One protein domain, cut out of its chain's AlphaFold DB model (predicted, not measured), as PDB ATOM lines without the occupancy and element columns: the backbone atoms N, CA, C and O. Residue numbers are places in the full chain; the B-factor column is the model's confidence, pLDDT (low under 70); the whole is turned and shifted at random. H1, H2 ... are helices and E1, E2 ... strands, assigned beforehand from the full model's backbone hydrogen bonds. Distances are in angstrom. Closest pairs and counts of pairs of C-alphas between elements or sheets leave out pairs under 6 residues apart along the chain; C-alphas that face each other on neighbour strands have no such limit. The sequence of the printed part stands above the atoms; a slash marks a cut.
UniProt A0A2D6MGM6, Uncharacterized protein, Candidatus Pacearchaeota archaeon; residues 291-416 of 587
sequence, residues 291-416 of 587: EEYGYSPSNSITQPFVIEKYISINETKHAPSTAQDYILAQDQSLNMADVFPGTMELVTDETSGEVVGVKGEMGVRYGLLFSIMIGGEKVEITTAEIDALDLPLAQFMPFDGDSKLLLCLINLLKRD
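What this domain is: This is residues 291 to 416 of the 587 residues of an uncharacterized protein of Candidatus Pacearchaeota archaeon (UniProt A0A2D6MGM6). Look for a strongly twisted sheet of four strands, E2, E1, E5 and E6, as the body, with H1 over E1 and H3 over the long hairpin of E5 and E6. A second, small hairpin of E3 and E4 reaches away from this body as an arm at one end of the longest axis. The printed part has 126 residues with three named helices and six named strands, in the order E1 E2 H1 H2 E3 E4 E5 E6 H3; both sheets are antiparallel and the class is mixed, helices and strands. The whole is loose, with a radius of gyration of the C-alphas of 17.1 A, and elongated, spanning 61 by 33 by 24 A.

Where its parts are: Find C-alpha 305 at (161.321, 176.244, 163.522); from there E1 runs 24.9 A to residue 313, and E2 takes residues 316 to 318. E5, residues 364 to 374, is 30.1 A long, and E6, residues 377 to 387, is 28.8 A long and bends by 59 degrees at residue 381. H1 covers residues 320 to 328, 12.1 A, and H2 residues 336 to 339. E3 is residues 345 to 348 and E4 residues 355 to 359. H3 runs 16.6 A from residue 404 to C-alpha 415 at (165.723, 191.912, 157.909).

How they stand to each other: Begin at inner strands E1 and E5, antiparallel, where N 308 and O 369 are 3.0 A apart. E6, an edge strand, forms a hairpin with E5; look at N 368 and O 384, 2.9 A. At the other edge, E2 forms a hairpin with E1, with N 311 and O 318 at 3.0 A. H1 and H3 make two layers with this sheet, helices on one face of it. H1 is over E1 at a height over the sheet of 9.6 A and runs along the strands; the closest C-alphas of the two are those of Tyr 310 and Pro 320, 5.4 A. H3 is over E5 and E6 at 8.4 A, slantwise to the strands; its closest C-alpha pair with E6 is Ala 384 and Leu 413, 5.2 A. H1 and H3 are apart. H2 is not on the sheet. In the hairpin of E3 and E4, N 347 and O 357 are 2.8 A apart; both strands are apart from E5. In H1 and H3 every O i to N i+4 pair is within hydrogen-bond range; H2 is too short for one.

The domain as a whole: The C-alphas farthest apart, Ile 301 and Ser 352, are 61.1 A from each other. The printed part has no cut. Look for the long link from E6 to H3, 16 residues, and for residues 291 to 304, also with no named element. The mean pLDDT of the printed part is 91.6, and no printed residue is under 70.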
ATOM      1  N   GLU A 291     160.367 173.770 151.331       96.94
ATOM      2  CA  GLU A 291     159.106 173.036 151.245       96.94
ATOM      3  C   GLU A 291     157.910 173.954 150.955       96.94
ATOM      4  O   GLU A 291     157.833 175.102 151.404       96.94
ATOM      5  N   GLU A 292     156.932 173.431 150.219       96.56
ATOM      6  CA  GLU A 292     155.731 174.183 149.864       96.56
ATOM      7  C   GLU A 292     154.785 174.382 151.057       96.56
ATOM      8  O   GLU A 292     154.699 173.577 151.988       96.56
ATOM      9  N   TYR A 293     153.994 175.450 150.993       96.38
ATOM     10  CA  TYR A 293     152.942 175.713 151.962       96.38
ATOM     11  C   TYR A 293     151.963 174.546 152.107       96.38
ATOM     12  O   TYR A 293     151.368 174.075 151.139       96.38
ATOM     13  N   GLY A 294     151.748 174.130 153.353       92.56
ATOM     14  CA  GLY A 294     150.998 172.913 153.665       92.56
ATOM     15  C   GLY A 294     151.908 171.751 154.057       92.56
ATOM     16  O   GLY A 294     151.409 170.683 154.427       92.56
ATOM     17  N   TYR A 295     153.225 171.977 154.062       94.44
ATOM     18  CA  TYR A 295     154.193 171.091 154.677       94.44
ATOM     19  C   TYR A 295     153.786 170.749 156.115       94.44
ATOM     20  O   TYR A 295     153.341 171.594 156.906       94.44
ATOM     21  N   SER A 296     153.912 169.462 156.434       92.06
ATOM     22  CA  SER A 296     153.547 168.872 157.721       92.06
ATOM     23  C   SER A 296     154.821 168.522 158.499       92.06
ATOM     24  O   SER A 296     155.274 167.376 158.439       92.06
ATOM     25  N   PRO A 297     155.419 169.495 159.208       91.81
ATOM     26  CA  PRO A 297     156.654 169.299 159.957       91.81
ATOM     27  C   PRO A 297     156.460 168.324 161.120       91.81
ATOM     28  O   PRO A 297     155.376 168.187 161.696       91.81
ATOM     29  N   SER A 298     157.553 167.682 161.521       88.75
ATOM     30  CA  SER A 298     157.580 166.865 162.729       88.75
ATOM     31  C   SER A 298     157.759 167.740 163.975       88.75
ATOM     32  O   SER A 298     158.286 168.851 163.918       88.75
ATOM     33  N   ASN A 299     157.338 167.248 165.142       87.81
ATOM     34  CA  ASN A 299     157.597 167.954 166.393       87.81
ATOM     35  C   ASN A 299     159.044 167.664 166.836       87.81
ATOM     36  O   ASN A 299     159.321 166.590 167.376       87.81
ATOM     37  N   SER A 300     159.964 168.594 166.568       89.25
ATOM     38  CA  SER A 300     161.404 168.429 166.803       89.25
ATOM     39  C   SER A 300     161.923 169.392 167.870       89.25
ATOM     40  O   SER A 300     161.598 170.577 167.876       89.25
ATOM     41  N   ILE A 301     162.765 168.879 168.772       87.44
ATOM     42  CA  ILE A 301     163.466 169.695 169.777       87.44
ATOM     43  C   ILE A 301     164.772 170.293 169.244       87.44
ATOM     44  O   ILE A 301     165.279 171.251 169.820       87.44
ATOM     45  N   THR A 302     165.336 169.710 168.183       90.06
ATOM     46  CA  THR A 302     166.577 170.180 167.552       90.06
ATOM     47  C   THR A 302     166.296 171.170 166.432       90.06
ATOM     48  O   THR A 302     167.090 172.078 166.225       90.06
ATOM     49  N   GLN A 303     165.152 171.025 165.757       93.25
ATOM     50  CA  GLN A 303     164.691 171.910 164.687       93.25
ATOM     51  C   GLN A 303     163.263 172.400 164.979       93.25
ATOM     52  O   GLN A 303     162.301 171.920 164.376       93.25
ATOM     53  N   PRO A 304     163.081 173.290 165.969       93.31
ATOM     54  CA  PRO A 304     161.753 173.726 166.401       93.31
ATOM     55  C   PRO A 304     161.069 174.677 165.408       93.31
ATOM     56  O   PRO A 304     159.852 174.857 165.480       93.31
ATOM     57  N   PHE A 305     161.834 175.310 164.519       95.81
ATOM     58  CA  PHE A 305     161.321 176.244 163.522       95.81
ATOM     59  C   PHE A 305     160.943 175.528 162.230       95.81
ATOM     60  O   PHE A 305     161.402 174.417 161.970       95.81
ATOM     61  N   VAL A 306     160.103 176.167 161.422       97.00
ATOM     62  CA  VAL A 306     159.647 175.654 160.130       97.00
ATOM     63  C   VAL A 306     159.606 176.806 159.136       97.00
ATOM     64  O   VAL A 306     159.070 177.873 159.456       97.00
ATOM     65  N   ILE A 307     160.162 176.582 157.949       97.25
ATOM     66  CA  ILE A 307     160.103 177.512 156.824       97.25
ATOM     67  C   ILE A 307     159.359 176.873 155.654       97.25
ATOM     68  O   ILE A 307     159.541 175.693 155.367       97.25
ATOM     69  N   GLU A 308     158.491 177.653 155.017       97.25
ATOM     70  CA  GLU A 308     157.686 177.226 153.873       97.25
ATOM     71  C   GLU A 308     157.638 178.329 152.821       97.25
ATOM     72  O   GLU A 308     157.543 179.513 153.162       97.25
ATOM     73  N   LYS A 309     157.624 177.944 151.548       97.25
ATOM     74  CA  LYS A 309     157.377 178.856 150.431       97.25
ATOM     75  C   LYS A 309     155.919 178.824 149.996       97.25
ATOM     76  O   LYS A 309     155.274 177.775 149.971       97.25
ATOM     77  N   TYR A 310     155.384 179.987 149.648       97.44
ATOM     78  CA  TYR A 310     154.009 180.145 149.190       97.44
ATOM     79  C   TYR A 310     153.895 181.219 148.115       97.44
ATOM     80  O   TYR A 310     154.778 182.058 147.945       97.44
ATOM     81  N   ILE A 311     152.766 181.200 147.413       97.00
ATOM     82  CA  ILE A 311     152.333 182.296 146.550       97.00
ATOM     83  C   ILE A 311     151.004 182.808 147.101       97.00
ATOM     84  O   ILE A 311     150.061 182.040 147.306       97.00
ATOM     85  N   SER A 312     150.955 184.099 147.405       95.75
ATOM     86  CA  SER A 312     149.745 184.795 147.833       95.75
ATOM     87  C   SER A 312     148.995 185.275 146.601       95.75
ATOM     88  O   SER A 312     149.577 185.973 145.775       95.75
ATOM     89  N   ILE A 313     147.723 184.900 146.475       94.25
ATOM     90  CA  ILE A 313     146.823 185.389 145.428       94.25
ATOM     91  C   ILE A 313     145.648 186.076 146.114       94.25
ATOM     92  O   ILE A 313     144.850 185.420 146.785       94.25
ATOM     93  N   ASN A 314     145.551 187.398 145.971       89.50
ATOM     94  CA  ASN A 314     144.558 188.245 146.638       89.50
ATOM     95  C   ASN A 314     144.450 187.921 148.143       89.50
ATOM     96  O   ASN A 314     143.377 187.585 148.643       89.50
ATOM     97  N   GLU A 315     145.593 187.962 148.837       88.75
ATOM     98  CA  GLU A 315     145.751 187.689 150.280       88.75
ATOM     99  C   GLU A 315     145.533 186.226 150.716       88.75
ATOM    100  O   GLU A 315     145.673 185.899 151.897       88.75
ATOM    101  N   THR A 316     145.228 185.313 149.790       93.50
ATOM    102  CA  THR A 316     145.100 183.883 150.097       93.50
ATOM    103  C   THR A 316     146.405 183.156 149.786       93.50
ATOM    104  O   THR A 316     146.876 183.176 148.652       93.50
ATOM    105  N   LYS A 317     146.996 182.494 150.792       95.81
ATOM    106  CA  LYS A 317     148.241 181.721 150.641       95.81
ATOM    107  C   LYS A 317     147.962 180.368 149.979       95.81
ATOM    108  O   LYS A 317     147.147 179.587 150.475       95.81
ATOM    109  N   HIS A 318     148.685 180.075 148.906       96.19
ATOM    110  CA  HIS A 318     148.643 178.809 148.181       96.19
ATOM    111  C   HIS A 318     150.041 178.184 148.099       96.19
ATOM    112  O   HIS A 318     151.052 178.892 148.099       96.19
ATOM    113  N   ALA A 319     150.100 176.853 148.001       96.56
ATOM    114  CA  ALA A 319     151.322 176.162 147.592       96.56
ATOM    115  C   ALA A 319     151.731 176.633 146.181       96.56
ATOM    116  O   ALA A 319     150.829 176.811 145.352       96.56
ATOM    117  N   PRO A 320     153.029 176.841 145.886       95.06
ATOM    118  CA  PRO A 320     153.472 177.337 144.586       95.06
ATOM    119  C   PRO A 320     152.935 176.545 143.393       95.06
ATOM    120  O   PRO A 320     152.393 177.149 142.469       95.06
ATOM    121  N   SER A 321     152.978 175.213 143.460       92.94
ATOM    122  CA  SER A 321     152.385 174.313 142.463       92.94
ATOM    123  C   SER A 321     150.902 174.613 142.178       92.94
ATOM    124  O   SER A 321     150.487 174.811 141.038       92.94
ATOM    125  N   THR A 322     150.092 174.733 143.232       94.31
ATOM    126  CA  THR A 322     148.648 175.004 143.124       94.31
ATOM    127  C   THR A 322     148.361 176.424 142.629       94.31
ATOM    128  O   THR A 322     147.398 176.654 141.897       94.31
ATOM    129  N   ALA A 323     149.179 177.391 143.042       94.06
ATOM    130  CA  ALA A 323     149.068 178.776 142.604       94.06
ATOM    131  C   ALA A 323     149.376 178.919 141.110       94.06
ATOM    132  O   ALA A 323     148.647 179.608 140.401       94.06
ATOM    133  N   GLN A 324     150.410 178.227 140.625       93.06
ATOM    134  CA  GLN A 324     150.771 178.209 139.212       93.06
ATOM    135  C   GLN A 324     149.621 177.671 138.353       93.06
ATOM    136  O   GLN A 324     149.225 178.332 137.393       93.06
ATOM    137  N   ASP A 325     149.029 176.537 138.735       93.50
ATOM    138  CA  ASP A 325     147.865 175.971 138.040       93.50
ATOM    139  C   ASP A 325     146.691 176.961 137.987       93.50
ATOM    140  O   ASP A 325     146.016 177.095 136.963       93.50
ATOM    141  N   TYR A 326     146.448 177.684 139.084       93.31
ATOM    142  CA  TYR A 326     145.369 178.667 139.172       93.31
ATOM    143  C   TYR A 326     145.599 179.893 138.276       93.31
ATOM    144  O   TYR A 326     144.654 180.384 137.649       93.31
ATOM    145  N   ILE A 327     146.842 180.375 138.199       92.75
ATOM    146  CA  ILE A 327     147.236 181.522 137.373       92.75
ATOM    147  C   ILE A 327     147.185 181.149 135.886       92.75
ATOM    148  O   ILE A 327     146.558 181.852 135.094       92.75
ATOM    149  N   LEU A 328     147.768 180.009 135.503       91.94
ATOM    150  CA  LEU A 328     147.846 179.564 134.105       91.94
ATOM    151  C   LEU A 328     146.502 179.103 133.519       91.94
ATOM    152  O   LEU A 328     146.386 178.960 132.299       91.94
ATOM    153  N   ALA A 329     145.490 178.884 134.365       93.25
ATOM    154  CA  ALA A 329     144.118 178.601 133.948       93.25
ATOM    155  C   ALA A 329     143.365 179.835 133.411       93.25
ATOM    156  O   ALA A 329     142.284 179.681 132.834       93.25
ATOM    157  N   GLN A 330     143.896 181.044 133.617       93.69
ATOM    158  CA  GLN A 330     143.324 182.289 133.098       93.69
ATOM    159  C   GLN A 330     143.757 182.548 131.644       93.69
ATOM    160  O   GLN A 330     144.463 181.746 131.030       93.69
ATOM    161  N   ASP A 331     143.314 183.667 131.060       92.69
ATOM    162  CA  ASP A 331     143.753 184.067 129.720       92.69
ATOM    163  C   ASP A 331     145.241 184.446 129.735       92.69
ATOM    164  O   ASP A 331     145.641 185.470 130.287       92.69
ATOM    165  N   GLN A 332     146.055 183.604 129.099       90.44
ATOM    166  CA  GLN A 332     147.514 183.688 129.113       90.44
ATOM    167  C   GLN A 332     148.083 184.916 128.385       90.44
ATOM    168  O   GLN A 332     149.268 185.218 128.528       90.44
ATOM    169  N   SER A 333     147.252 185.610 127.598       92.12
ATOM    170  CA  SER A 333     147.637 186.828 126.878       92.12
ATOM    171  C   SER A 333     147.528 188.104 127.714       92.12
ATOM    172  O   SER A 333     148.090 189.126 127.321       92.12
ATOM    173  N   LEU A 334     146.814 188.056 128.842       92.50
ATOM    174  CA  LEU A 334     146.654 189.190 129.748       92.50
ATOM    175  C   LEU A 334     147.857 189.316 130.683       92.50
ATOM    176  O   LEU A 334     148.514 188.320 130.996       92.50
ATOM    177  N   ASN A 335     148.123 190.537 131.144       90.69
ATOM    178  CA  ASN A 335     149.160 190.791 132.135       90.69
ATOM    179  C   ASN A 335     148.684 190.415 133.544       90.69
ATOM    180  O   ASN A 335     147.482 190.356 133.827       90.69
ATOM    181  N   MET A 336     149.640 190.178 134.445       90.56
ATOM    182  CA  MET A 336     149.372 189.816 135.837       90.56
ATOM    183  C   MET A 336     148.464 190.833 136.538       90.56
ATOM    184  O   MET A 336     147.492 190.445 137.189       90.56
ATOM    185  N   ALA A 337     148.734 192.126 136.364       89.69
ATOM    186  CA  ALA A 337     147.985 193.212 136.985       89.69
ATOM    187  C   ALA A 337     146.540 193.329 136.476       89.69
ATOM    188  O   ALA A 337     145.666 193.764 137.224       89.69
ATOM    189  N   ASP A 338     146.260 192.920 135.236       89.75
ATOM    190  CA  ASP A 338     144.912 193.004 134.658       89.75
ATOM    191  C   ASP A 338     143.962 191.969 135.274       89.75
ATOM    192  O   ASP A 338     142.767 192.218 135.453       89.75
ATOM    193  N   VAL A 339     144.498 190.792 135.599       91.81
ATOM    194  CA  VAL A 339     143.732 189.670 136.159       91.81
ATOM    195  C   VAL A 339     143.758 189.695 137.688       91.81
ATOM    196  O   VAL A 339     142.745 189.422 138.337       91.81
ATOM    197  N   PHE A 340     144.899 190.068 138.265       92.12
ATOM    198  CA  PHE A 340     145.150 190.102 139.704       92.12
ATOM    199  C   PHE A 340     145.694 191.477 140.139       92.12
ATOM    200  O   PHE A 340     146.836 191.583 140.595       92.12
ATOM    201  N   PRO A 341     144.878 192.546 140.056       87.00
ATOM    202  CA  PRO A 341     145.326 193.912 140.351       87.00
ATOM    203  C   PRO A 341     145.699 194.136 141.823       87.00
ATOM    204  O   PRO A 341     146.420 195.080 142.140       87.00
ATOM    205  N   GLY A 342     145.217 193.283 142.735       88.62
ATOM    206  CA  GLY A 342     145.453 193.424 144.169       88.62
ATOM    207  C   GLY A 342     144.950 194.769 144.691       88.62
ATOM    208  O   GLY A 342     143.765 195.082 144.585       88.62
ATOM    209  N   THR A 343     145.869 195.556 145.251       87.81
ATOM    210  CA  THR A 343     145.611 196.913 145.761       87.81
ATOM    211  C   THR A 343     146.306 197.996 144.933       87.81
ATOM    212  O   THR A 343     146.396 199.137 145.384       87.81
ATOM    213  N   MET A 344     146.826 197.654 143.748       84.88
ATOM    214  CA  MET A 344     147.525 198.614 142.899       84.88
ATOM    215  C   MET A 344     146.583 199.699 142.376       84.88
ATOM    216  O   MET A 344     145.548 199.433 141.765       84.88
ATOM    217  N   GLU A 345     146.988 200.945 142.580       84.00
ATOM    218  CA  GLU A 345     146.291 202.151 142.168       84.00
ATOM    219  C   GLU A 345     147.268 203.104 141.473       84.00
ATOM    220  O   GLU A 345     148.419 203.279 141.888       84.00
ATOM    221  N   LEU A 346     146.796 203.765 140.417       85.56
ATOM    222  CA  LEU A 346     147.550 204.819 139.748       85.56
ATOM    223  C   LEU A 346     147.488 206.098 140.585       85.56
ATOM    224  O   LEU A 346     146.411 206.628 140.869       85.56
ATOM    225  N   VAL A 347     148.652 206.623 140.949       85.62
ATOM    226  CA  VAL A 347     148.778 207.917 141.617       85.62
ATOM    227  C   VAL A 347     148.787 208.994 140.544       85.62
ATOM    228  O   VAL A 347     149.678 209.029 139.696       85.62
ATOM    229  N   THR A 348     147.790 209.874 140.578       89.38
ATOM    230  CA  THR A 348     147.686 211.015 139.661       89.38
ATOM    231  C   THR A 348     148.077 212.306 140.369       89.38
ATOM    232  O   THR A 348     147.779 212.491 141.549       89.38
ATOM    233  N   ASP A 349     148.772 213.193 139.660       83.69
ATOM    234  CA  ASP A 349     149.042 214.549 140.135       83.69
ATOM    235  C   ASP A 349     147.731 215.341 140.131       83.69
ATOM    236  O   ASP A 349     147.078 215.498 139.097       83.69
ATOM    237  N   GLU A 350     147.349 215.854 141.300       80.75
ATOM    238  CA  GLU A 350     146.117 216.621 141.512       80.75
ATOM    239  C   GLU A 350     146.028 217.877 140.624       80.75
ATOM    240  O   GLU A 350     144.938 218.415 140.416       80.75
ATOM    241  N   THR A 351     147.158 218.349 140.088       80.00
ATOM    242  CA  THR A 351     147.258 219.598 139.322       80.00
ATOM    243  C   THR A 351     147.180 219.383 137.810       80.00
ATOM    244  O   THR A 351     146.585 220.204 137.109       80.00
ATOM    245  N   SER A 352     147.779 218.304 137.295       80.69
ATOM    246  CA  SER A 352     147.848 217.995 135.857       80.69
ATOM    247  C   SER A 352     146.894 216.873 135.433       80.69
ATOM    248  O   SER A 352     146.537 216.789 134.259       80.69
ATOM    249  N   GLY A 353     146.454 216.030 136.374       81.56
ATOM    250  CA  GLY A 353     145.719 214.797 136.091       81.56
ATOM    251  C   GLY A 353     146.580 213.699 135.459       81.56
ATOM    252  O   GLY A 353     146.043 212.660 135.073       81.56
ATOM    253  N   GLU A 354     147.894 213.910 135.335       85.69
ATOM    254  CA  GLU A 354     148.823 212.922 134.793       85.69
ATOM    255  C   GLU A 354     149.179 211.876 135.850       85.69
ATOM    256  O   GLU A 354     149.291 212.169 137.041       85.69
ATOM    257  N   VAL A 355     149.352 210.632 135.406       84.62
ATOM    258  CA  VAL A 355     149.799 209.534 136.263       84.62
ATOM    259  C   VAL A 355     151.277 209.749 136.573       84.62
ATOM    260  O   VAL A 355     152.115 209.696 135.679       84.62
ATOM    261  N   VAL A 356     151.586 209.989 137.844       87.06
ATOM    262  CA  VAL A 356     152.951 210.229 138.339       87.06
ATOM    263  C   VAL A 356     153.555 209.009 139.028       87.06
ATOM    264  O   VAL A 356     154.734 209.018 139.371       87.06
ATOM    265  N   GLY A 357     152.773 207.949 139.231       83.75
ATOM    266  CA  GLY A 357     153.284 206.694 139.761       83.75
ATOM    267  C   GLY A 357     152.203 205.653 140.007       83.75
ATOM    268  O   GLY A 357     151.032 205.850 139.687       83.75
ATOM    269  N   VAL A 358     152.618 204.548 140.616       83.38
ATOM    270  CA  VAL A 358     151.754 203.451 141.058       83.38
ATOM    271  C   VAL A 358     151.959 203.275 142.560       83.38
ATOM    272  O   VAL A 358     153.072 203.438 143.065       83.38
ATOM    273  N   LYS A 359     150.886 202.991 143.292       85.75
ATOM    274  CA  LYS A 359     150.911 202.708 144.729       85.75
ATOM    275  C   LYS A 359     150.072 201.471 145.005       85.75
ATOM    276  O   LYS A 359     149.016 201.322 144.416       85.75
ATOM    277  N   GLY A 360     150.503 200.646 145.947       85.88
ATOM    278  CA  GLY A 360     149.800 199.426 146.336       85.88
ATOM    279  C   GLY A 360     150.670 198.205 146.099       85.88
ATOM    280  O   GLY A 360     151.853 198.340 145.795       85.88
ATOM    281  N   GLU A 361     150.068 197.039 146.276       88.06
ATOM    282  CA  GLU A 361     150.710 195.737 146.120       88.06
ATOM    283  C   GLU A 361     149.962 194.933 145.060       88.06
ATOM    284  O   GLU A 361     148.724 194.985 144.989       88.06
ATOM    285  N   MET A 362     150.705 194.190 144.245       89.44
ATOM    286  CA  MET A 362     150.102 193.331 143.235       89.44
ATOM    287  C   MET A 362     149.331 192.172 143.874       89.44
ATOM    288  O   MET A 362     149.666 191.689 144.956       89.44
ATOM    289  N   GLY A 363     148.280 191.700 143.194       90.56
ATOM    290  CA  GLY A 363     147.443 190.615 143.701       90.56
ATOM    291  C   GLY A 363     148.179 189.282 143.816       90.56
ATOM    292  O   GLY A 363     147.761 188.448 144.613       90.56
ATOM    293  N   VAL A 364     149.268 189.089 143.063       94.19
ATOM    294  CA  VAL A 364     150.124 187.897 143.127       94.19
ATOM    295  C   VAL A 364     151.481 188.249 143.725       94.19
ATOM    296  O   VAL A 364     152.193 189.112 143.207       94.19
ATOM    297  N   ARG A 365     151.851 187.551 144.803       94.94
ATOM    298  CA  ARG A 365     153.101 187.772 145.542       94.94
ATOM    299  C   ARG A 365     153.772 186.455 145.901       94.94
ATOM    300  O   ARG A 365     153.102 185.517 146.328       94.94
ATOM    301  N   TYR A 366     155.090 186.402 145.793       96.31
ATOM    302  CA  TYR A 366     155.900 185.301 146.307       96.31
ATOM    303  C   TYR A 366     156.198 185.537 147.780       96.31
ATOM    304  O   TYR A 366     156.510 186.665 148.160       96.31
ATOM    305  N   GLY A 367     156.129 184.496 148.609       96.62
ATOM    306  CA  GLY A 367     156.337 184.652 150.040       96.62
ATOM    307  C   GLY A 367     157.027 183.483 150.727       96.62
ATOM    308  O   GLY A 367     156.889 182.326 150.333       96.62
ATOM    309  N   LEU A 368     157.751 183.802 151.799       97.62
ATOM    310  CA  LEU A 368     158.270 182.836 152.762       97.62
ATOM    311  C   LEU A 368     157.545 182.992 154.089       97.62
ATOM    312  O   LEU A 368     157.410 184.098 154.610       97.62
ATOM    313  N   LEU A 369     157.098 181.870 154.643       97.31
ATOM    314  CA  LEU A 369     156.469 181.775 155.949       97.31
ATOM    315  C   LEU A 369     157.464 181.170 156.933       97.31
ATOM    316  O   LEU A 369     157.915 180.045 156.747       97.31
ATOM    317  N   PHE A 370     157.758 181.898 158.007       97.62
ATOM    318  CA  PHE A 370     158.563 181.403 159.115       97.62
ATOM    319  C   PHE A 370     157.681 181.176 160.340       97.62
ATOM    320  O   PHE A 370     156.952 182.067 160.793       97.62
ATOM    321  N   SER A 371     157.738 179.966 160.884       96.38
ATOM    322  CA  SER A 371     156.870 179.512 161.966       96.38
ATOM    323  C   SER A 371     157.626 178.661 162.986       96.38
ATOM    324  O   SER A 371     158.778 178.279 162.784       96.38
ATOM    325  N   ILE A 372     156.996 178.410 164.130       94.56
ATOM    326  CA  ILE A 372     157.536 177.586 165.215       94.56
ATOM    327  C   ILE A 372     156.524 176.521 165.617       94.56
ATOM    328  O   ILE A 372     155.321 176.783 165.687       94.56
ATOM    329  N   MET A 373     157.013 175.321 165.916       93.31
ATOM    330  CA  MET A 373     156.199 174.233 166.446       93.31
ATOM    331  C   MET A 373     156.031 174.384 167.961       93.31
ATOM    332  O   MET A 373     156.988 174.253 168.725       93.31
ATOM    333  N   ILE A 374     154.803 174.641 168.417       89.88
ATOM    334  CA  ILE A 374     154.456 174.729 169.842       89.88
ATOM    335  C   ILE A 374     153.310 173.763 170.118       89.88
ATOM    336  O   ILE A 374     152.229 173.876 169.555       89.88
ATOM    337  N   GLY A 375     153.536 172.783 170.995       85.38
ATOM    338  CA  GLY A 375     152.491 171.818 171.362       85.38
ATOM    339  C   GLY A 375     152.022 170.921 170.208       85.38
ATOM    340  O   GLY A 375     150.950 170.336 170.306       85.38
ATOM    341  N   GLY A 376     152.820 170.793 169.142       86.38
ATOM    342  CA  GLY A 376     152.449 170.063 167.925       86.38
ATOM    343  C   GLY A 376     151.658 170.893 166.910       86.38
ATOM    344  O   GLY A 376     151.308 170.366 165.860       86.38
ATOM    345  N   GLU A 377     151.407 172.172 167.193       91.00
ATOM    346  CA  GLU A 377     150.775 173.108 166.266       91.00
ATOM    347  C   GLU A 377     151.808 174.078 165.686       91.00
ATOM    348  O   GLU A 377     152.726 174.531 166.376       91.00
ATOM    349  N   LYS A 378     151.638 174.395 164.400       93.44
ATOM    350  CA  LYS A 378     152.461 175.361 163.672       93.44
ATOM    351  C   LYS A 378     151.952 176.772 163.963       93.44
ATOM    352  O   LYS A 378     150.820 177.101 163.615       93.44
ATOM    353  N   VAL A 379     152.783 177.598 164.594       94.19
ATOM    354  CA  VAL A 379     152.466 178.994 164.926       94.19
ATOM    355  C   VAL A 379     153.283 179.926 164.039       94.19
ATOM    356  O   VAL A 379     154.511 179.936 164.108       94.19
ATOM    357  N   GLU A 380     152.601 180.721 163.216       95.56
ATOM    358  CA  GLU A 380     153.224 181.737 162.362       95.56
ATOM    359  C   GLU A 380     153.915 182.818 163.204       95.56
ATOM    360  O   GLU A 380     153.318 183.412 164.105       95.56
ATOM    361  N   ILE A 381     155.185 183.075 162.894       95.44
ATOM    362  CA  ILE A 381     155.963 184.158 163.494       95.44
ATOM    363  C   ILE A 381     155.927 185.361 162.562       95.44
ATOM    364  O   ILE A 381     155.556 186.466 162.974       95.44
ATOM    365  N   THR A 382     156.363 185.156 161.320       97.00
ATOM    366  CA  THR A 382     156.503 186.232 160.346       97.00
ATOM    367  C   THR A 382     156.499 185.708 158.919       97.00
ATOM    368  O   THR A 382     156.693 184.515 158.677       97.00
ATOM    369  N   THR A 383     156.300 186.631 157.990       96.94
ATOM    370  CA  THR A 383     156.346 186.394 156.556       96.94
ATOM    371  C   THR A 383     157.204 187.449 155.878       96.94
ATOM    372  O   THR A 383     157.303 188.584 156.345       96.94
ATOM    373  N   ALA A 384     157.823 187.073 154.766       96.44
ATOM    374  CA  ALA A 384     158.447 188.002 153.834       96.44
ATOM    375  C   ALA A 384     157.785 187.804 152.475       96.44
ATOM    376  O   ALA A 384     157.672 186.663 152.041       96.44
ATOM    377  N   GLU A 385     157.342 188.885 151.834       95.44
ATOM    378  CA  GLU A 385     156.658 188.840 150.538       95.44
ATOM    379  C   GLU A 385     157.300 189.818 149.547       95.44
ATOM    380  O   GLU A 385     157.779 190.885 149.937       95.44
ATOM    381  N   ILE A 386     157.307 189.437 148.269       94.00
ATOM    382  CA  ILE A 386     157.701 190.270 147.129       94.00
ATOM    383  C   ILE A 386     156.630 190.117 146.049       94.00
ATOM    384  O   ILE A 386     156.162 189.011 145.778       94.00
ATOM    385  N   ASP A 387     156.256 191.226 145.425       92.88
ATOM    386  CA  ASP A 387     155.290 191.239 144.331       92.88
ATOM    387  C   ASP A 387     155.864 190.524 143.101       92.88
ATOM    388  O   ASP A 387     157.060 190.615 142.813       92.88
ATOM    389  N   ALA A 388     155.024 189.790 142.369       91.19
ATOM    390  CA  ALA A 388     155.468 189.197 141.113       91.19
ATOM    391  C   ALA A 388     155.779 190.280 140.053       91.19
ATOM    392  O   ALA A 388     155.533 191.471 140.247       91.19
ATOM    393  N   LEU A 389     156.329 189.879 138.910       89.12
ATOM    394  CA  LEU A 389     156.503 190.797 137.784       89.12
ATOM    395  C   LEU A 389     155.205 190.900 136.979       89.12
ATOM    396  O   LEU A 389     154.513 189.898 136.780       89.12
ATOM    397  N   ASP A 390     154.900 192.102 136.489       89.50
ATOM    398  CA  ASP A 390     153.746 192.342 135.622       89.50
ATOM    399  C   ASP A 390     154.054 191.932 134.176       89.50
ATOM    400  O   ASP A 390     154.315 192.752 133.297       89.50
ATOM    401  N   LEU A 391     154.100 190.621 133.961       90.06
ATOM    402  CA  LEU A 391     154.304 189.993 132.661       90.06
ATOM    403  C   LEU A 391     153.009 189.316 132.195       90.06
ATOM    404  O   LEU A 391     152.130 189.036 133.023       90.06
ATOM    405  N   PRO A 392     152.883 189.003 130.890       91.56
ATOM    406  CA  PRO A 392     151.817 188.137 130.409       91.56
ATOM    407  C   PRO A 392     151.782 186.838 131.213       91.56
ATOM    408  O   PRO A 392     152.833 186.253 131.485       91.56
ATOM    409  N   LEU A 393     150.592 186.344 131.556       90.00
ATOM    410  CA  LEU A 393     150.453 185.141 132.385       90.00
ATOM    411  C   LEU A 393     151.140 183.906 131.768       90.00
ATOM    412  O   LEU A 393     151.586 183.029 132.503       90.00
ATOM    413  N   ALA A 394     151.297 183.856 130.438       89.75
ATOM    414  CA  ALA A 394     152.091 182.838 129.738       89.75
ATOM    415  C   ALA A 394     153.566 182.763 130.187       89.75
ATOM    416  O   ALA A 394     154.196 181.718 130.041       89.75
ATOM    417  N   GLN A 395     154.119 183.868 130.690       87.50
ATOM    418  CA  GLN A 395     155.511 184.012 131.127       87.50
ATOM    419  C   GLN A 395     155.649 183.948 132.653       87.50
ATOM    420  O   GLN A 395     156.687 184.321 133.201       87.50
ATOM    421  N   PHE A 396     154.604 183.513 133.362       88.31
ATOM    422  CA  PHE A 396     154.652 183.398 134.810       88.31
ATOM    423  C   PHE A 396     155.749 182.421 135.250       88.31
ATOM    424  O   PHE A 396     155.731 181.242 134.886       88.31
ATOM    425  N   MET A 397     156.684 182.911 136.065       84.25
ATOM    426  CA  MET A 397     157.775 182.096 136.588       84.25
ATOM    427  C   MET A 397     157.332 181.355 137.860       84.25
ATOM    428  O   MET A 397     156.840 181.996 138.798       84.25
ATOM    429  N   PRO A 398     157.490 180.022 137.928       84.06
ATOM    430  CA  PRO A 398     157.244 179.266 139.154       84.06
ATOM    431  C   PRO A 398     158.200 179.686 140.280       84.06
ATOM    432  O   PRO A 398     159.271 180.247 140.048       84.06
ATOM    433  N   PHE A 399     157.795 179.430 141.528       91.19
ATOM    434  CA  PHE A 399     158.647 179.695 142.687       91.19
ATOM    435  C   PHE A 399     159.565 178.500 142.963       91.19
ATOM    436  O   PHE A 399     159.320 177.695 143.869       91.19
ATOM    437  N   ASP A 400     160.621 178.405 142.166       88.06
ATOM    438  CA  ASP A 400     161.581 177.307 142.228       88.06
ATOM    439  C   ASP A 400     162.694 177.545 143.259       88.06
ATOM    440  O   ASP A 400     162.998 178.683 143.649       88.06
ATOM    441  N   GLY A 401     163.288 176.432 143.699       90.44
ATOM    442  CA  GLY A 401     164.546 176.417 144.439       90.44
ATOM    443  C   GLY A 401     165.714 176.908 143.592       90.44
ATOM    444  O   GLY A 401     165.552 177.239 142.420       90.44
ATOM    445  N   ASP A 402     166.887 176.998 144.208       91.94
ATOM    446  CA  ASP A 402     168.116 177.472 143.567       91.94
ATOM    447  C   ASP A 402     167.956 178.797 142.799       91.94
ATOM    448  O   ASP A 402     168.560 179.030 141.749       91.94
ATOM    449  N   SER A 403     167.101 179.684 143.316       90.25
ATOM    450  CA  SER A 403     166.700 180.906 142.630       90.25
ATOM    451  C   SER A 403     167.113 182.161 143.393       90.25
ATOM    452  O   SER A 403     167.080 182.245 144.627       90.25
ATOM    453  N   LYS A 404     167.429 183.215 142.634       88.81
ATOM    454  CA  LYS A 404     167.702 184.551 143.184       88.81
ATOM    455  C   LYS A 404     166.503 185.115 143.948       88.81
ATOM    456  O   LYS A 404     166.677 185.834 144.934       88.81
ATOM    457  N   LEU A 405     165.290 184.762 143.519       91.00
ATOM    458  CA  LEU A 405     164.049 185.125 144.197       91.00
ATOM    459  C   LEU A 405     163.993 184.531 145.612       91.00
ATOM    460  O   LEU A 405     163.727 185.268 146.565       91.00
ATOM    461  N   LEU A 406     164.305 183.238 145.763       93.56
ATOM    462  CA  LEU A 406     164.354 182.575 147.066       93.56
ATOM    463  C   LEU A 406     165.404 183.219 147.981       93.56
ATOM    464  O   LEU A 406     165.089 183.582 149.117       93.56
ATOM    465  N   LEU A 407     166.621 183.450 147.474       93.12
ATOM    466  CA  LEU A 407     167.675 184.135 148.230       93.12
ATOM    467  C   LEU A 407     167.237 185.536 148.686       93.12
ATOM    468  O   LEU A 407     167.492 185.945 149.823       93.12
ATOM    469  N   CYS A 408     166.572 186.286 147.806       93.38
ATOM    470  CA  CYS A 408     166.077 187.624 148.110       93.38
ATOM    471  C   CYS A 408     165.025 187.587 149.229       93.38
ATOM    472  O   CYS A 408     165.141 188.337 150.201       93.38
ATOM    473  N   LEU A 409     164.063 186.662 149.159       95.44
ATOM    474  CA  LEU A 409     163.054 186.469 150.202       95.44
ATOM    475  C   LEU A 409     163.668 186.037 151.541       95.44
ATOM    476  O   LEU A 409     163.277 186.567 152.581       95.44
ATOM    477  N   ILE A 410     164.668 185.150 151.538       95.56
ATOM    478  CA  ILE A 410     165.422 184.770 152.746       95.56
ATOM    479  C   ILE A 410     166.096 186.005 153.365       95.56
ATOM    480  O   ILE A 410     166.047 186.223 154.579       95.56
ATOM    481  N   ASN A 411     166.697 186.859 152.539       94.88
ATOM    482  CA  ASN A 411     167.342 188.084 153.002       94.88
ATOM    483  C   ASN A 411     166.347 189.132 153.513       94.88
ATOM    484  O   ASN A 411     166.656 189.850 154.468       94.88
ATOM    485  N   LEU A 412     165.150 189.214 152.929       95.81
ATOM    486  CA  LEU A 412     164.061 190.030 153.463       95.81
ATOM    487  C   LEU A 412     163.569 189.493 154.806       95.81
ATOM    488  O   LEU A 412     163.425 190.272 155.747       95.81
ATOM    489  N   LEU A 413     163.406 188.174 154.930       95.81
ATOM    490  CA  LEU A 413     163.023 187.518 156.177       95.81
ATOM    491  C   LEU A 413     164.022 187.829 157.300       95.81
ATOM    492  O   LEU A 413     163.616 188.216 158.391       95.81
ATOM    493  N   LYS A 414     165.329 187.764 157.022       94.19
ATOM    494  CA  LYS A 414     166.386 188.132 157.984       94.19
ATOM    495  C   LYS A 414     166.307 189.579 158.460       94.19
ATOM    496  O   LYS A 414     166.658 189.888 159.600       94.19
ATOM    497  N   ARG A 415     165.879 190.488 157.583       94.25
ATOM    498  CA  ARG A 415     165.723 191.912 157.909       94.25
ATOM    499  C   ARG A 415     164.445 192.184 158.694       94.25
ATOM    500  O   ARG A 415     164.385 193.214 159.372       94.25
ATOM    501  N   ASP A 416     163.465 191.283 158.640       95.75
ATOM    502  CA  ASP A 416     162.208 191.459 159.346       95.75
ATOM    503  C   ASP A 416     162.410 191.551 160.864       95.75
ATOM    504  O   ASP A 416     163.136 190.788 161.507       95.75
TER     505      ASP A 416